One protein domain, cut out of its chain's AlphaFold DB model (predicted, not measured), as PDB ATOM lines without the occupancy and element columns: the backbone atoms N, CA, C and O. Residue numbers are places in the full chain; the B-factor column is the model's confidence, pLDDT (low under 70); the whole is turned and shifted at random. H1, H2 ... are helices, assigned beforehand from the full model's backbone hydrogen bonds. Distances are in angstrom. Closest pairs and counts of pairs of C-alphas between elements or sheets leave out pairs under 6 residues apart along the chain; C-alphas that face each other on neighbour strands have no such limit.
ATOM      1  N   TYR A   2      40.426  20.390   6.186       96.56
ATOM      2  CA  TYR A   2      38.991  20.048   6.044       96.56
ATOM      3  C   TYR A   2      38.592  19.693   4.605       96.56
ATOM      4  O   TYR A   2      37.984  18.654   4.374       96.56
ATOM      5  N   MET A   3      38.984  20.517   3.626       97.69
ATOM      6  CA  MET A   3      38.681  20.239   2.215       97.69
ATOM      7  C   MET A   3      39.330  18.947   1.716       97.69
ATOM      8  O   MET A   3      38.704  18.211   0.962       97.69
ATOM      9  N   ASP A   4      40.542  18.633   2.179       97.81
ATOM     10  CA  ASP A   4      41.205  17.371   1.840       97.81
ATOM     11  C   ASP A   4      40.426  16.190   2.436       97.81
ATOM     12  O   ASP A   4      40.095  15.247   1.723       97.81
ATOM     13  N   ALA A   5      40.036  16.273   3.715       97.94
ATOM     14  CA  ALA A   5      39.209  15.259   4.371       97.94
ATOM     15  C   ALA A   5      37.846  15.076   3.677       97.94
ATOM     16  O   ALA A   5      37.382  13.947   3.505       97.94
ATOM     17  N   TYR A   6      37.228  16.164   3.215       98.56
ATOM     18  CA  TYR A   6      36.003  16.123   2.417       98.56
ATOM     19  C   TYR A   6      36.210  15.388   1.093       98.56
ATOM     20  O   TYR A   6      35.463  14.463   0.788       98.56
ATOM     21  N   LEU A   7      37.242  15.743   0.326       98.50
ATOM     22  CA  LEU A   7      37.511  15.100  -0.960       98.50
ATOM     23  C   LEU A   7      37.874  13.620  -0.795       98.50
ATOM     24  O   LEU A   7      37.440  12.798  -1.598       98.50
ATOM     25  N   HIS A   8      38.606  13.261   0.261       98.00
ATOM     26  CA  HIS A   8      38.918  11.869   0.577       98.00
ATOM     27  C   HIS A   8      37.668  11.065   0.952       98.00
ATOM     28  O   HIS A   8      37.436  10.000   0.382       98.00
ATOM     29  N   THR A   9      36.850  11.565   1.881       98.00
ATOM     30  CA  THR A   9      35.622  10.872   2.313       98.00
ATOM     31  C   THR A   9      34.617  10.760   1.170       98.00
ATOM     32  O   THR A   9      34.097   9.672   0.923       98.00
ATOM     33  N   PHE A  10      34.432  11.830   0.393       98.69
ATOM     34  CA  PHE A  10      33.593  11.814  -0.801       98.69
ATOM     35  C   PHE A  10      34.121  10.856  -1.864       98.69
ATOM     36  O   PHE A  10      33.350  10.074  -2.410       98.69
ATOM     37  N   GLY A  11      35.430  10.855  -2.127       98.56
ATOM     38  CA  GLY A  11      36.055   9.939  -3.078       98.56
ATOM     39  C   GLY A  11      35.838   8.474  -2.700       98.56
ATOM     40  O   GLY A  11      35.432   7.679  -3.546       98.56
ATOM     41  N   ILE A  12      36.030   8.126  -1.425       98.38
ATOM     42  CA  ILE A  12      35.769   6.773  -0.913       98.38
ATOM     43  C   ILE A  12      34.300   6.397  -1.129       98.38
ATOM     44  O   ILE A  12      34.016   5.360  -1.724       98.38
ATOM     45  N   LEU A  13      33.362   7.247  -0.703       98.56
ATOM     46  CA  LEU A  13      31.930   6.988  -0.863       98.56
ATOM     47  C   LEU A  13      31.508   6.890  -2.337       98.56
ATOM     48  O   LEU A  13      30.681   6.051  -2.689       98.56
ATOM     49  N   MET A  14      32.111   7.690  -3.215       98.69
ATOM     50  CA  MET A  14      31.863   7.623  -4.654       98.69
ATOM     51  C   MET A  14      32.384   6.337  -5.284       98.69
ATOM     52  O   MET A  14      31.733   5.820  -6.187       98.69
ATOM     53  N   ILE A  15      33.501   5.780  -4.808       98.69
ATOM     54  CA  ILE A  15      33.956   4.457  -5.257       98.69
ATOM     55  C   ILE A  15      32.897   3.403  -4.924       98.69
ATOM     56  O   ILE A  15      32.549   2.619  -5.800       98.69
ATOM     57  N   PHE A  16      32.328   3.417  -3.714       98.38
ATOM     58  CA  PHE A  16      31.233   2.504  -3.365       98.38
ATOM     59  C   PHE A  16      30.001   2.711  -4.254       98.38
ATOM     60  O   PHE A  16      29.477   1.736  -4.781       98.38
ATOM     61  N   ASN A  17      29.592   3.961  -4.492       98.69
ATOM     62  CA  ASN A  17      28.464   4.283  -5.375       98.69
ATOM     63  C   ASN A  17      28.686   3.794  -6.821       98.69
ATOM     64  O   ASN A  17      27.764   3.331  -7.485       98.69
ATOM     65  N   LEU A  18      29.926   3.875  -7.320       98.75
ATOM     66  CA  LEU A  18      30.288   3.383  -8.649       98.75
ATOM     67  C   LEU A  18      30.389   1.858  -8.705       98.75
ATOM     68  O   LEU A  18      30.007   1.273  -9.715       98.75
ATOM     69  N   VAL A  19      30.894   1.207  -7.655       98.75
ATOM     70  CA  VAL A  19      30.904  -0.261  -7.563       98.75
ATOM     71  C   VAL A  19      29.474  -0.790  -7.546       98.75
ATOM     72  O   VAL A  19      29.176  -1.727  -8.285       98.75
ATOM     73  N   ASP A  20      28.590  -0.165  -6.772       98.56
ATOM     74  CA  ASP A  20      27.169  -0.500  -6.748       98.56
ATOM     75  C   ASP A  20      26.557  -0.357  -8.148       98.56
ATOM     76  O   ASP A  20      26.119  -1.348  -8.723       98.56
ATOM     77  N   LEU A  21      26.684   0.812  -8.784       98.81
ATOM     78  CA  LEU A  21      26.120   1.049 -10.116       98.81
ATOM     79  C   LEU A  21      26.694   0.119 -11.202       98.81
ATOM     80  O   LEU A  21      25.953  -0.457 -11.995       98.81
ATOM     81  N   LEU A  22      28.019   0.016 -11.308       98.75
ATOM     82  CA  LEU A  22      28.662  -0.649 -12.444       98.75
ATOM     83  C   LEU A  22      28.733  -2.163 -12.263       98.75
ATOM     84  O   LEU A  22      28.542  -2.909 -13.227       98.75
ATOM     85  N   ILE A  23      29.034  -2.620 -11.047       98.62
ATOM     86  CA  ILE A  23      29.271  -4.035 -10.767       98.62
ATOM     87  C   ILE A  23      27.991  -4.695 -10.268       98.62
ATOM     88  O   ILE A  23      27.580  -5.708 -10.829       98.62
ATOM     89  N   ILE A  24      27.339  -4.146  -9.247       98.38
ATOM     90  CA  ILE A  24      26.165  -4.801  -8.659       98.38
ATOM     91  C   ILE A  24      24.940  -4.602  -9.554       98.38
ATOM     92  O   ILE A  24      24.405  -5.566 -10.102       98.38
ATOM     93  N   ASP A  25      24.549  -3.359  -9.783       98.19
ATOM     94  CA  ASP A  25      23.344  -2.999 -10.514       98.19
ATOM     95  C   ASP A  25      23.447  -3.357 -11.998       98.19
ATOM     96  O   ASP A  25      22.622  -4.089 -12.543       98.19
ATOM     97  N   TRP A  26      24.473  -2.869 -12.695       98.62
ATOM     98  CA  TRP A  26      24.550  -3.048 -14.143       98.62
ATOM     99  C   TRP A  26      25.080  -4.410 -14.564       98.62
ATOM    100  O   TRP A  26      24.493  -5.029 -15.454       98.62
ATOM    101  N   LEU A  27      26.178  -4.886 -13.973       98.62
ATOM    102  CA  LEU A  27      26.770  -6.162 -14.370       98.62
ATOM    103  C   LEU A  27      26.004  -7.347 -13.767       98.62
ATOM    104  O   LEU A  27      25.581  -8.234 -14.510       98.62
ATOM    105  N   ILE A  28      25.802  -7.389 -12.450       98.38
ATOM    106  CA  ILE A  28      25.170  -8.550 -11.811       98.38
ATOM    107  C   ILE A  28      23.655  -8.532 -12.029       98.38
ATOM    108  O   ILE A  28      23.127  -9.509 -12.561       98.38
ATOM    109  N   PHE A  29      22.943  -7.462 -11.668       97.75
ATOM    110  CA  PHE A  29      21.477  -7.450 -11.743       97.75
ATOM    111  C   PHE A  29      20.978  -7.296 -13.175       97.75
ATOM    112  O   PHE A  29      20.169  -8.116 -13.615       97.75
ATOM    113  N   CYS A  30      21.489  -6.319 -13.928       98.00
ATOM    114  CA  CYS A  30      20.990  -6.049 -15.271       98.00
ATOM    115  C   CYS A  30      21.615  -6.890 -16.376       98.00
ATOM    116  O   CYS A  30      20.892  -7.352 -17.251       98.00
ATOM    117  N   TRP A  31      22.923  -7.120 -16.397       98.25
ATOM    118  CA  TRP A  31      23.534  -7.852 -17.507       98.25
ATOM    119  C   TRP A  31      23.378  -9.362 -17.323       98.25
ATOM    120  O   TRP A  31      22.694 -10.011 -18.118       98.25
ATOM    121  N   ILE A  32      23.962  -9.906 -16.253       98.19
ATOM    122  CA  ILE A  32      23.992 -11.348 -15.974       98.19
ATOM    123  C   ILE A  32      22.618 -11.843 -15.500       98.19
ATOM    124  O   ILE A  32      22.146 -12.870 -15.980       98.19
ATOM    125  N   THR A  33      21.979 -11.117 -14.578       97.94
ATOM    126  CA  THR A  33      20.706 -11.476 -13.924       97.94
ATOM    127  C   THR A  33      20.697 -12.934 -13.424       97.94
ATOM    128  O   THR A  33      19.928 -13.764 -13.919       97.94
ATOM    129  N   PRO A  34      21.580 -13.305 -12.474       97.62
ATOM    130  CA  PRO A  34      21.663 -14.678 -11.989       97.62
ATOM    131  C   PRO A  34      20.379 -15.093 -11.258       97.62
ATOM    132  O   PRO A  34      19.686 -14.279 -10.658       97.62
ATOM    133  N   ARG A  35      20.071 -16.394 -11.241       96.94
ATOM    134  CA  ARG A  35      18.792 -16.899 -10.705       96.94
ATOM    135  C   ARG A  35      18.494 -16.458  -9.266       96.94
ATOM    136  O   ARG A  35      17.334 -16.265  -8.937       96.94
ATOM    137  N   PHE A  36      19.514 -16.283  -8.427       96.75
ATOM    138  CA  PHE A  36      19.324 -15.900  -7.025       96.75
ATOM    139  C   PHE A  36      18.833 -14.454  -6.829       96.75
ATOM    140  O   PHE A  36      18.353 -14.146  -5.744       96.75
ATOM    141  N   VAL A  37      18.935 -13.579  -7.841       96.31
ATOM    142  CA  VAL A  37      18.380 -12.209  -7.782       96.31
ATOM    143  C   VAL A  37      16.994 -12.107  -8.418       96.31
ATOM    144  O   VAL A  37      16.355 -11.062  -8.331       96.31
ATOM    145  N   VAL A  38      16.525 -13.175  -9.072       98.00
ATOM    146  CA  VAL A  38      15.206 -13.212  -9.709       98.00
ATOM    147  C   VAL A  38      14.171 -13.650  -8.682       98.00
ATOM    148  O   VAL A  38      14.222 -14.758  -8.151       98.00
ATOM    149  N   ILE A  39      13.211 -12.771  -8.418       97.31
ATOM    150  CA  ILE A  39      12.092 -13.030  -7.516       97.31
ATOM    151  C   ILE A  39      11.129 -14.024  -8.193       97.31
ATOM    152  O   ILE A  39      10.766 -13.811  -9.356       97.31
ATOM    153  N   PRO A  40      10.676 -15.089  -7.504       97.50
ATOM    154  CA  PRO A  40       9.714 -16.029  -8.071       97.50
ATOM    155  C   PRO A  40       8.462 -15.328  -8.607       97.50
ATOM    156  O   PRO A  40       7.925 -14.432  -7.955       97.50
ATOM    157  N   SER A  41       7.955 -15.779  -9.754       97.50
ATOM    158  CA  SER A  41       6.808 -15.180 -10.468       97.50
ATOM    159  C   SER A  41       7.087 -13.832 -11.152       97.50
ATOM    160  O   SER A  41       6.151 -13.152 -11.570       97.50
ATOM    161  N   THR A  42       8.352 -13.425 -11.279       97.88
ATOM    162  CA  THR A  42       8.754 -12.208 -12.017       97.88
ATOM    163  C   THR A  42       9.734 -12.503 -13.155       97.88
ATOM    164  O   THR A  42      10.319 -11.597 -13.747       97.88
ATOM    165  N   GLU A  43       9.935 -13.775 -13.485       97.62
ATOM    166  CA  GLU A  43      10.907 -14.232 -14.467       97.62
ATOM    167  C   GLU A  43      10.716 -13.508 -15.811       97.62
ATOM    168  O   GLU A  43       9.624 -13.448 -16.372       97.62
ATOM    169  N   GLY A  44      11.793 -12.919 -16.338       95.06
ATOM    170  CA  GLY A  44      11.759 -12.200 -17.616       95.06
ATOM    171  C   GLY A  44      11.102 -10.814 -17.579       95.06
ATOM    172  O   GLY A  44      11.006 -10.168 -18.625       95.06
ATOM    173  N   MET A  45      10.684 -10.309 -16.410       97.75
ATOM    174  CA  MET A  45      10.182  -8.937 -16.300       97.75
ATOM    175  C   MET A  45      11.231  -7.915 -16.755       97.75
ATOM    176  O   MET A  45      12.405  -7.978 -16.392       97.75
ATOM    177  N   LYS A  46      10.783  -6.904 -17.511       96.38
ATOM    178  CA  LYS A  46      11.659  -5.857 -18.071       96.38
ATOM    179  C   LYS A  46      12.425  -5.066 -17.006       96.38
ATOM    180  O   LYS A  46      13.491  -4.546 -17.315       96.38
ATOM    181  N   GLY A  47      11.904  -5.004 -15.776       96.19
ATOM    182  CA  GLY A  47      12.545  -4.314 -14.653       96.19
ATOM    183  C   GLY A  47      13.958  -4.821 -14.362       96.19
ATOM    184  O   GLY A  47      14.826  -4.021 -14.042       96.19
ATOM    185  N   TYR A  48      14.236  -6.108 -14.601       97.50
ATOM    186  CA  TYR A  48      15.586  -6.651 -14.439       97.50
ATOM    187  C   TYR A  48      16.606  -6.038 -15.395       97.50
ATOM    188  O   TYR A  48      17.790  -6.136 -15.127       97.50
ATOM    189  N   LYS A  49      16.188  -5.415 -16.503       97.69
ATOM    190  CA  LYS A  49      17.079  -4.804 -17.501       97.69
ATOM    191  C   LYS A  49      16.994  -3.271 -17.503       97.69
ATOM    192  O   LYS A  49      17.384  -2.641 -18.487       97.69
ATOM    193  N   ASP A  50      16.471  -2.653 -16.443       98.06
ATOM    194  CA  ASP A  50      16.338  -1.195 -16.363       98.06
ATOM    195  C   ASP A  50      17.610  -0.512 -15.828       98.06
ATOM    196  O   ASP A  50      17.693  -0.055 -14.690       98.06
ATOM    197  N   TYR A  51      18.609  -0.372 -16.701       98.38
ATOM    198  CA  TYR A  51      19.856   0.344 -16.396       98.38
ATOM    199  C   TYR A  51      19.633   1.808 -15.981       98.38
ATOM    200  O   TYR A  51      20.424   2.374 -15.219       98.38
ATOM    201  N   LYS A  52      18.573   2.450 -16.495       98.38
ATOM    202  CA  LYS A  52      18.294   3.872 -16.247       98.38
ATOM    203  C   LYS A  52      17.747   4.094 -14.845       98.38
ATOM    204  O   LYS A  52      18.032   5.139 -14.264       98.38
ATOM    205  N   PHE A  53      16.982   3.142 -14.317       97.94
ATOM    206  CA  PHE A  53      16.533   3.161 -12.930       97.94
ATOM    207  C   PHE A  53      17.727   3.252 -11.970       97.94
ATOM    208  O   PHE A  53      17.811   4.201 -11.189       97.94
ATOM    209  N   HIS A  54      18.702   2.359 -12.129       98.31
ATOM    210  CA  HIS A  54      19.909   2.333 -11.302       98.31
ATOM    211  C   HIS A  54      20.779   3.583 -11.477       98.31
ATOM    212  O   HIS A  54      21.211   4.181 -10.495       98.31
ATOM    213  N   LEU A  55      20.941   4.082 -12.711       98.69
ATOM    214  CA  LEU A  55      21.675   5.332 -12.951       98.69
ATOM    215  C   LEU A  55      21.049   6.530 -12.228       98.69
ATOM    216  O   LEU A  55      21.760   7.348 -11.647       98.69
ATOM    217  N   ARG A  56      19.715   6.648 -12.256       98.56
ATOM    218  CA  ARG A  56      19.003   7.703 -11.519       98.56
ATOM    219  C   ARG A  56      19.233   7.562 -10.016       98.56
ATOM    220  O   ARG A  56      19.485   8.572  -9.364       98.56
ATOM    221  N   GLY A  57      19.198   6.333  -9.500       98.25
ATOM    222  CA  GLY A  57      19.544   6.023  -8.112       98.25
ATOM    223  C   GLY A  57      20.948   6.506  -7.744       98.25
ATOM    224  O   GLY A  57      21.090   7.291  -6.810       98.25
ATOM    225  N   ALA A  58      21.961   6.149  -8.534       98.56
ATOM    226  CA  ALA A  58      23.348   6.553  -8.302       98.56
ATOM    227  C   ALA A  58      23.565   8.079  -8.373       98.56
ATOM    228  O   ALA A  58      24.382   8.629  -7.625       98.56
ATOM    229  N   ILE A  59      22.825   8.794  -9.233       98.69
ATOM    230  CA  ILE A  59      22.852  10.268  -9.301       98.69
ATOM    231  C   ILE A  59      22.276  10.880  -8.019       98.69
ATOM    232  O   ILE A  59      22.889  11.779  -7.443       98.69
ATOM    233  N   VAL A  60      21.130  10.383  -7.545       98.44
ATOM    234  CA  VAL A  60      20.530  10.839  -6.279       98.44
ATOM    235  C   VAL A  60      21.454  10.513  -5.103       98.44
ATOM    236  O   VAL A  60      21.712  11.374  -4.263       98.44
ATOM    237  N   ALA A  61      22.029   9.308  -5.077       98.31
ATOM    238  CA  ALA A  61      23.003   8.907  -4.069       98.31
ATOM    239  C   ALA A  61      24.218   9.844  -4.063       98.31
ATOM    240  O   ALA A  61      24.611  10.302  -3.000       98.31
ATOM    241  N   THR A  62      24.753  10.232  -5.225       98.62
ATOM    242  CA  THR A  62      25.884  11.178  -5.322       98.62
ATOM    243  C   THR A  62      25.620  12.478  -4.554       98.62
ATOM    244  O   THR A  62      26.496  12.961  -3.836       98.62
ATOM    245  N   GLN A  63      24.405  13.030  -4.650       98.44
ATOM    246  CA  GLN A  63      24.026  14.252  -3.931       98.44
ATOM    247  C   GLN A  63      24.018  14.036  -2.413       98.44
ATOM    248  O   GLN A  63      24.534  14.862  -1.660       98.44
ATOM    249  N   ILE A  64      23.477  12.902  -1.963       98.50
ATOM    250  CA  ILE A  64      23.444  12.531  -0.544       98.50
ATOM    251  C   ILE A  64      24.866  12.298  -0.020       98.50
ATOM    252  O   ILE A  64      25.222  12.813   1.036       98.50
ATOM    253  N   LEU A  65      25.701  11.571  -0.765       98.69
ATOM    254  CA  LEU A  65      27.076  11.258  -0.378       98.69
ATOM    255  C   LEU A  65      27.941  12.520  -0.300       98.69
ATOM    256  O   LEU A  65      28.779  12.612   0.596       98.69
ATOM    257  N   ALA A  66      27.710  13.517  -1.160       98.50
ATOM    258  CA  ALA A  66      28.360  14.823  -1.043       98.50
ATOM    259  C   ALA A  66      28.018  15.496   0.297       98.50
ATOM    260  O   ALA A  66      28.911  15.932   1.019       98.50
ATOM    261  N   ILE A  67      26.740  15.506   0.689       98.56
ATOM    262  CA  ILE A  67      26.307  16.072   1.975       98.56
ATOM    263  C   ILE A  67      26.903  15.287   3.150       98.56
ATOM    264  O   ILE A  67      27.483  15.882   4.055       98.56
ATOM    265  N   VAL A  68      26.820  13.953   3.131       98.56
ATOM    266  CA  VAL A  68      27.385  13.082   4.178       98.56
ATOM    267  C   VAL A  68      28.891  13.305   4.336       98.56
ATOM    268  O   VAL A  68      29.387  13.388   5.459       98.56
ATOM    269  N   SER A  69      29.618  13.478   3.233       98.56
ATOM    270  CA  SER A  69      31.068  13.703   3.261       98.56
ATOM    271  C   SER A  69      31.449  15.017   3.941       98.56
ATOM    272  O   SER A  69      32.491  15.080   4.589       98.56
ATOM    273  N   LEU A  70      30.605  16.057   3.871       98.38
ATOM    274  CA  LEU A  70      30.829  17.300   4.623       98.38
ATOM    275  C   LEU A  70      30.807  17.045   6.139       98.38
ATOM    276  O   LEU A  70      31.663  17.552   6.868       98.38
ATOM    277  N   PHE A  71      29.869  16.223   6.619       98.25
ATOM    278  CA  PHE A  71      29.806  15.849   8.035       98.25
ATOM    279  C   PHE A  71      30.999  14.982   8.444       98.25
ATOM    280  O   PHE A  71      31.618  15.243   9.476       98.25
ATOM    281  N   LEU A  72      31.364  13.993   7.620       98.12
ATOM    282  CA  LEU A  72      32.507  13.115   7.888       98.12
ATOM    283  C   LEU A  72      33.832  13.881   7.927       98.12
ATOM    284  O   LEU A  72      34.648  13.628   8.806       98.12
ATOM    285  N   ALA A  73      34.028  14.848   7.031       98.06
ATOM    286  CA  ALA A  73      35.190  15.731   7.056       98.06
ATOM    287  C   ALA A  73      35.259  16.566   8.339       98.06
ATOM    288  O   ALA A  73      36.341  16.759   8.892       98.06
ATOM    289  N   GLY A  74      34.106  17.034   8.830       97.12
ATOM    290  CA  GLY A  74      34.002  17.754  10.100       97.12
ATOM    291  C   GLY A  74      34.483  16.887  11.246       97.12
ATOM    292  O   GLY A  74      35.454  17.239  11.902       97.12
ATOM    293  N   ILE A  75      33.882  15.705  11.391       97.12
ATOM    294  CA  ILE A  75      34.270  14.726  12.410       97.12
ATOM    295  C   ILE A  75      35.770  14.436  12.323       97.12
ATOM    296  O   ILE A  75      36.477  14.638  13.303       97.12
ATOM    297  N   ALA A  76      36.267  14.054  11.143       95.81
ATOM    298  CA  ALA A  76      37.654  13.642  10.930       95.81
ATOM    299  C   ALA A  76      38.698  14.739  11.195       95.81
ATOM    300  O   ALA A  76      39.874  14.425  11.337       95.81
ATOM    301  N   THR A  77      38.297  16.013  11.221       96.00
ATOM    302  CA  THR A  77      39.208  17.137  11.497       96.00
ATOM    303  C   THR A  77      39.037  17.754  12.880       96.00
ATOM    304  O   THR A  77      39.815  18.639  13.235       96.00
ATOM    305  N   THR A  78      38.045  17.306  13.656       92.25
ATOM    306  CA  THR A  78      37.775  17.788  15.023       92.25
ATOM    307  C   THR A  78      38.013  16.751  16.118       92.25
ATOM    308  O   THR A  78      37.997  17.118  17.292       92.25
ATOM    309  N   ILE A  79      38.185  15.480  15.748       82.12
ATOM    310  CA  ILE A  79      38.664  14.413  16.642       82.12
ATOM    311  C   ILE A  79      40.189  14.344  16.613       82.12
ATOM    312  O   ILE A  79      40.759  14.004  17.671       82.12
TER     313      ILE A  79
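This is residues 2 to 79 of the 79 residues of an uncharacterized protein of Bacillus cereus VD133 (UniProt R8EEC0). A rod of two long helices, H1 and H3, side by side and running opposite ways; at one end a loop, residues 33 to 45, and the short H2 join them. The printed part has 78 residues with three named helices, H1, H2, H3 in chain order, and no named strand: all helix. It is loose, with a radius of gyration of the C-alphas of 16.4 A, and spans 52 by 19 by 17 A.

H1, residues 2 to 32, touches H3, residues 51 to 78, at a shallow tilt of 25 degrees, opposite ways; their closest C-alphas, Tyr 6 and Ala 73, are 4.7 A apart. With residues 29 to 31 alone H1 touches H2, residues 46 to 49; the closest C-alphas, Cys 30 and Lys 49, are 4.7 A apart. H2 and H3 meet only through their link. O i to N i+4 pairs within hydrogen-bond range number 22 of 27 in H1 and 23 of 24 in H3; H2 is too short for such a pair.

H1 begins at C-alpha 2 (38.991, 20.048, 6.044) and is 41.2 A long. H2 measures 5.6 A. H3, 40.2 A long with a kink of 32 degrees near residue 66, ends at C-alpha 78 (37.775, 17.788, 15.023).

The C-alphas farthest apart, Ser 41 and Thr 78, are 51.9 A apart. The link from H1 to H2 is long, that from H2 to H3 tight. The printed part has no cut, and no printed residue is under pLDDT 70.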